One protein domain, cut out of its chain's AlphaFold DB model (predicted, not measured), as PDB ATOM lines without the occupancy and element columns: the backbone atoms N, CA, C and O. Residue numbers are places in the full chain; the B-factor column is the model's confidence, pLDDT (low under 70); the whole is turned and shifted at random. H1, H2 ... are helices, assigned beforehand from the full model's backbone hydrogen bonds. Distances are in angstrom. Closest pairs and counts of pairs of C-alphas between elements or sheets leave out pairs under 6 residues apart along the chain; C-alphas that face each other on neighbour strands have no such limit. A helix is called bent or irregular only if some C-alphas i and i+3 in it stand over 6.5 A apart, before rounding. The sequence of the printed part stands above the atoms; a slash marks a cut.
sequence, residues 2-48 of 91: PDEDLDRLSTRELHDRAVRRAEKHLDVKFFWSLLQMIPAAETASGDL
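Overview. This is residues 2 to 48 of the 91 residues of an uncharacterized protein of Actinobacteria bacterium (UniProt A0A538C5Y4). What shape do these atoms make? After residues 2 to 10, helix H1 and then the longer, kinked H2 form a narrow, open V, meeting at a corner beside their tight link. How large is it? The 47 printed residues, all helix in class with no named strand, are loose, with a radius of gyration of the C-alphas of 12.6 A, and flat, spanning 33 by 27 by 14 A.

Along the chain. Where is H1? H1, residues 11 to 24, begins at C-alpha 11 (11.227, -18.683, 22.270) and measures 19.9 A from first to last C-alpha. Where is H2? H2, residues 28 to 45, measures 25.6 A and ends at C-alpha 45 (21.973, -9.327, 25.270). It is only just irregular, C-alphas 36 and 39 being 6.9 A apart, with a kink of 36 degrees near residue 39.

Arrangement. How do they meet? H1, with residue 22 alone, and H2, with residues 28 to 31 alone, only just touch, with 3 pairs of C-alphas within 8 A, and only at the corner; the closest C-alphas, of Ala 22 and Phe 30, are 6.7 A apart. They run opposite ways at a shallow tilt of 21 degrees. Are their backbones bonded? Every O i to N i+4 pair is within hydrogen-bond range in H1, and 12 of 14 in H2.

Size, cuts and confidence. How far does it reach? The farthest C-alphas, of Pro 2 and Leu 48, are 35.5 A apart, and the printed part has no cut. Where is confidence low? Residues 2 to 4, 42 and 46 to 48 have pLDDT under 70.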
ATOM      1  N   PRO A   2      -5.706 -15.941  16.916       56.03
ATOM      2  CA  PRO A   2      -4.488 -16.716  16.670       56.03
ATOM      3  C   PRO A   2      -3.246 -16.157  17.391       56.03
ATOM      4  O   PRO A   2      -2.338 -16.931  17.674       56.03
ATOM      5  N   ASP A   3      -3.210 -14.861  17.726       55.78
ATOM      6  CA  ASP A   3      -2.032 -14.224  18.341       55.78
ATOM      7  C   ASP A   3      -1.880 -14.520  19.847       55.78
ATOM      8  O   ASP A   3      -0.764 -14.707  20.320       55.78
ATOM      9  N   GLU A   4      -2.987 -14.673  20.592       55.62
ATOM     10  CA  GLU A   4      -2.970 -14.932  22.051       55.62
ATOM     11  C   GLU A   4      -2.289 -16.257  22.447       55.62
ATOM     12  O   GLU A   4      -1.900 -16.434  23.605       55.62
ATOM     13  N   ASP A   5      -2.144 -17.196  21.508       70.56
ATOM     14  CA  ASP A   5      -1.426 -18.451  21.738       70.56
ATOM     15  C   ASP A   5       0.076 -18.336  21.464       70.56
ATOM     16  O   ASP A   5       0.835 -19.118  22.031       70.56
ATOM     17  N   LEU A   6       0.527 -17.382  20.639       80.38
ATOM     18  CA  LEU A   6       1.948 -17.226  20.307       80.38
ATOM     19  C   LEU A   6       2.750 -16.694  21.495       80.38
ATOM     20  O   LEU A   6       3.818 -17.229  21.784       80.38
ATOM     21  N   ASP A   7       2.200 -15.730  22.235       81.88
ATOM     22  CA  ASP A   7       2.847 -15.134  23.416       81.88
ATOM     23  C   ASP A   7       3.048 -16.136  24.567       81.88
ATOM     24  O   ASP A   7       3.835 -15.905  25.485       81.88
ATOM     25  N   ARG A   8       2.340 -17.272  24.529       85.69
ATOM     26  CA  ARG A   8       2.466 -18.363  25.507       85.69
ATOM     27  C   ARG A   8       3.527 -19.390  25.124       85.69
ATOM     28  O   ARG A   8       3.854 -20.259  25.934       85.69
ATOM     29  N   LEU A   9       4.030 -19.342  23.892       84.00
ATOM     30  CA  LEU A   9       5.036 -20.279  23.414       84.00
ATOM     31  C   LEU A   9       6.417 -19.880  23.924       84.00
ATOM     32  O   LEU A   9       6.755 -18.708  24.057       84.00
ATOM     33  N   SER A  10       7.259 -20.884  24.160       87.56
ATOM     34  CA  SER A  10       8.676 -20.628  24.406       87.56
ATOM     35  C   SER A  10       9.345 -20.018  23.167       87.56
ATOM     36  O   SER A  10       8.965 -20.321  22.034       87.56
ATOM     37  N   THR A  11      10.413 -19.243  23.364       85.88
ATOM     38  CA  THR A  11      11.227 -18.683  22.270       85.88
ATOM     39  C   THR A  11      11.712 -19.758  21.294       85.88
ATOM     40  O   THR A  11      11.737 -19.529  20.088       85.88
ATOM     41  N   ARG A  12      12.038 -20.961  21.791       80.94
ATOM     42  CA  ARG A  12      12.441 -22.103  20.955       80.94
ATOM     43  C   ARG A  12      11.306 -22.591  20.059       80.94
ATOM     44  O   ARG A  12      11.513 -22.835  18.878       80.94
ATOM     45  N   GLU A  13      10.104 -22.704  20.610       82.88
ATOM     46  CA  GLU A  13       8.919 -23.121  19.859       82.88
ATOM     47  C   GLU A  13       8.543 -22.076  18.792       82.88
ATOM     48  O   GLU A  13       8.195 -22.438  17.667       82.88
ATOM     49  N   LEU A  14       8.670 -20.781  19.113       87.81
ATOM     50  CA  LEU A  14       8.489 -19.682  18.160       87.81
ATOM     51  C   LEU A  14       9.518 -19.737  17.029       87.81
ATOM     52  O   LEU A  14       9.136 -19.695  15.858       87.81
ATOM     53  N   HIS A  15      10.800 -19.890  17.369       87.44
ATOM     54  CA  HIS A  15      11.888 -20.050  16.407       87.44
ATOM     55  C   HIS A  15      11.620 -21.224  15.460       87.44
ATOM     56  O   HIS A  15      11.581 -21.047  14.244       87.44
ATOM     57  N   ASP A  16      11.353 -22.410  16.004       82.88
ATOM     58  CA  ASP A  16      11.174 -23.619  15.205       82.88
ATOM     59  C   ASP A  16       9.953 -23.520  14.281       82.88
ATOM     60  O   ASP A  16       9.980 -23.994  13.145       82.88
ATOM     61  N   ARG A  17       8.862 -22.886  14.735       89.06
ATOM     62  CA  ARG A  17       7.686 -22.627  13.890       89.06
ATOM     63  C   ARG A  17       7.985 -21.611  12.791       89.06
ATOM     64  O   ARG A  17       7.590 -21.853  11.649       89.06
ATOM     65  N   ALA A  18       8.677 -20.518  13.110       88.69
ATOM     66  CA  ALA A  18       9.038 -19.483  12.146       88.69
ATOM     67  C   ALA A  18       9.983 -20.029  11.063       88.69
ATOM     68  O   ALA A  18       9.696 -19.883   9.874       88.69
ATOM     69  N   VAL A  19      11.034 -20.752  11.460       87.75
ATOM     70  CA  VAL A  19      11.997 -21.369  10.537       87.75
ATOM     71  C   VAL A  19      11.323 -22.420   9.661       87.75
ATOM     72  O   VAL A  19      11.392 -22.305   8.441       87.75
ATOM     73  N   ARG A  20      10.564 -23.371  10.230       89.19
ATOM     74  CA  ARG A  20       9.845 -24.383   9.426       89.19
ATOM     75  C   ARG A  20       8.887 -23.756   8.413       89.19
ATOM     76  O   ARG A  20       8.733 -24.254   7.296       89.19
ATOM     77  N   ARG A  21       8.204 -22.671   8.796       90.94
ATOM     78  CA  ARG A  21       7.300 -21.929   7.908       90.94
ATOM     79  C   ARG A  21       8.068 -21.230   6.787       90.94
ATOM     80  O   ARG A  21       7.574 -21.236   5.662       90.94
ATOM     81  N   ALA A  22       9.231 -20.652   7.072       83.94
ATOM     82  CA  ALA A  22      10.077 -20.005   6.077       83.94
ATOM     83  C   ALA A  22      10.713 -21.022   5.114       83.94
ATOM     84  O   ALA A  22      10.650 -20.826   3.905       83.94
ATOM     85  N   GLU A  23      11.224 -22.150   5.616       87.38
ATOM     86  CA  GLU A  23      11.792 -23.239   4.804       87.38
ATOM     87  C   GLU A  23      10.771 -23.814   3.822       87.38
ATOM     88  O   GLU A  23      11.032 -23.890   2.622       87.38
ATOM     89  N   LYS A  24       9.569 -24.155   4.310       91.81
ATOM     90  CA  LYS A  24       8.492 -24.714   3.479       91.81
ATOM     91  C   LYS A  24       8.105 -23.793   2.315       91.81
ATOM     92  O   LYS A  24       7.595 -24.268   1.303       91.81
ATOM     93  N   HIS A  25       8.308 -22.490   2.475       91.75
ATOM     94  CA  HIS A  25       7.946 -21.476   1.491       91.75
ATOM     95  C   HIS A  25       9.152 -20.864   0.770       91.75
ATOM     96  O   HIS A  25       8.949 -19.972  -0.049       91.75
ATOM     97  N   LEU A  26      10.370 -21.346   1.044       92.25
ATOM     98  CA  LEU A  26      11.617 -20.791   0.515       92.25
ATOM     99  C   LEU A  26      11.703 -19.263   0.717       92.25
ATOM    100  O   LEU A  26      12.067 -18.516  -0.190       92.25
ATOM    101  N   ASP A  27      11.336 -18.787   1.912       89.38
ATOM    102  CA  ASP A  27      11.262 -17.356   2.230       89.38
ATOM    103  C   ASP A  27      12.650 -16.770   2.538       89.38
ATOM    104  O   ASP A  27      13.049 -16.565   3.687       89.38
ATOM    105  N   VAL A  28      13.408 -16.491   1.477       87.50
ATOM    106  CA  VAL A  28      14.748 -15.886   1.558       87.50
ATOM    107  C   VAL A  28      14.709 -14.518   2.251       87.50
ATOM    108  O   VAL A  28      15.649 -14.152   2.957       87.50
ATOM    109  N   LYS A  29      13.607 -13.768   2.109       85.12
ATOM    110  CA  LYS A  29      13.449 -12.445   2.724       85.12
ATOM    111  C   LYS A  29      13.344 -12.540   4.248       85.12
ATOM    112  O   LYS A  29      13.937 -11.707   4.937       85.12
ATOM    113  N   PHE A  30      12.636 -13.540   4.777       88.00
ATOM    114  CA  PHE A  30      12.586 -13.808   6.217       88.00
ATOM    115  C   PHE A  30      13.985 -14.076   6.780       88.00
ATOM    116  O   PHE A  30      14.396 -13.403   7.724       88.00
ATOM    117  N   PHE A  31      14.743 -14.994   6.174       85.00
ATOM    118  CA  PHE A  31      16.092 -15.325   6.644       85.00
ATOM    119  C   PHE A  31      17.048 -14.134   6.550       85.00
ATOM    120  O   PHE A  31      17.819 -13.893   7.476       85.00
ATOM    121  N   TRP A  32      16.945 -13.338   5.483       84.44
ATOM    122  CA  TRP A  32      17.703 -12.095   5.354       84.44
ATOM    123  C   TRP A  32      17.385 -11.101   6.479       84.44
ATOM    124  O   TRP A  32      18.292 -10.549   7.103       84.44
ATOM    125  N   SER A  33      16.101 -10.924   6.792       85.50
ATOM    126  CA  SER A  33      15.649 -10.026   7.863       85.50
ATOM    127  C   SER A  33      16.090 -10.523   9.244       85.50
ATOM    128  O   SER A  33      16.533  -9.731  10.074       85.50
ATOM    129  N   LEU A  34      16.022 -11.838   9.481       85.19
ATOM    130  CA  LEU A  34      16.481 -12.465  10.720       85.19
ATOM    131  C   LEU A  34      17.980 -12.236  10.925       85.19
ATOM    132  O   LEU A  34      18.382 -11.783  11.993       85.19
ATOM    133  N   LEU A  35      18.794 -12.455   9.886       81.19
ATOM    134  CA  LEU A  35      20.226 -12.164   9.924       81.19
ATOM    135  C   LEU A  35      20.479 -10.697  10.293       81.19
ATOM    136  O   LEU A  35      21.289 -10.430  11.178       81.19
ATOM    137  N   GLN A  36      19.783  -9.741   9.675       79.94
ATOM    138  CA  GLN A  36      19.958  -8.311   9.968       79.94
ATOM    139  C   GLN A  36      19.638  -7.924  11.422       79.94
ATOM    140  O   GLN A  36      20.221  -6.966  11.920       79.94
ATOM    141  N   MET A  37      18.760  -8.663  12.108       81.88
ATOM    142  CA  MET A  37      18.358  -8.376  13.493       81.88
ATOM    143  C   MET A  37      19.343  -8.899  14.548       81.88
ATOM    144  O   MET A  37      19.390  -8.349  15.647       81.88
ATOM    145  N   ILE A  38      20.143  -9.922  14.223       80.31
ATOM    146  CA  ILE A  38      21.086 -10.558  15.163       80.31
ATOM    147  C   ILE A  38      22.028  -9.553  15.863       80.31
ATOM    148  O   ILE A  38      22.056  -9.582  17.086       80.31
ATOM    149  N   PRO A  39      22.689  -8.593  15.179       74.06
ATOM    150  CA  PRO A  39      23.630  -7.667  15.824       74.06
ATOM    151  C   PRO A  39      22.963  -6.789  16.887       74.06
ATOM    152  O   PRO A  39      23.511  -6.522  17.957       74.06
ATOM    153  N   ALA A  40      21.733  -6.344  16.607       76.88
ATOM    154  CA  ALA A  40      20.948  -5.569  17.558       76.88
ATOM    155  C   ALA A  40      20.535  -6.425  18.768       76.88
ATOM    156  O   ALA A  40      20.526  -5.928  19.893       76.88
ATOM    157  N   ALA A  41      20.233  -7.711  18.554       77.00
ATOM    158  CA  ALA A  41      19.906  -8.658  19.617       77.00
ATOM    159  C   ALA A  41      21.130  -9.043  20.474       77.00
ATOM    160  O   ALA A  41      21.002  -9.125  21.694       77.00
ATOM    161  N   GLU A  42      22.304  -9.223  19.865       69.06
ATOM    162  CA  GLU A  42      23.591  -9.480  20.536       69.06
ATOM    163  C   GLU A  42      23.992  -8.286  21.408       69.06
ATOM    164  O   GLU A  42      24.214  -8.436  22.612       69.06
ATOM    165  N   THR A  43      23.929  -7.074  20.843       76.62
ATOM    166  CA  THR A  43      24.156  -5.821  21.581       76.62
ATOM    167  C   THR A  43      23.208  -5.690  22.776       76.62
ATOM    168  O   THR A  43      23.636  -5.310  23.866       76.62
ATOM    169  N   ALA A  44      21.922  -6.020  22.603       74.62
ATOM    170  CA  ALA A  44      20.932  -5.960  23.679       74.62
ATOM    171  C   ALA A  44      21.130  -7.048  24.750       74.62
ATOM    172  O   ALA A  44      20.751  -6.847  25.903       74.62
ATOM    173  N   SER A  45      21.724  -8.186  24.378       74.88
ATOM    174  CA  SER A  45      21.973  -9.327  25.270       74.88
ATOM    175  C   SER A  45      23.321  -9.240  25.998       74.88
ATOM    176  O   SER A  45      23.560 -10.013  26.922       74.88
ATOM    177  N   GLY A  46      24.184  -8.286  25.625       66.38
ATOM    178  CA  GLY A  46      25.504  -8.069  26.229       66.38
ATOM    179  C   GLY A  46      26.559  -9.108  25.835       66.38
ATOM    180  O   GLY A  46      27.622  -9.154  26.454       66.38
ATOM    181  N   ASP A  47      26.277  -9.920  24.816       63.09
ATOM    182  CA  ASP A  47      27.146 -10.986  24.316       63.09
ATOM    183  C   ASP A  47      27.862 -10.491  23.050       63.09
ATOM    184  O   ASP A  47      27.397 -10.679  21.933       63.09
ATOM    185  N   LEU A  48      28.953  -9.741  23.237       56.62
ATOM    186  CA  LEU A  48      29.723  -9.099  22.153       56.62
ATOM    187  C   LEU A  48      31.026  -9.855  21.812       56.62
ATOM    188  O   LEU A  48      31.938  -9.297  21.200       56.62
TER     189      LEU A  48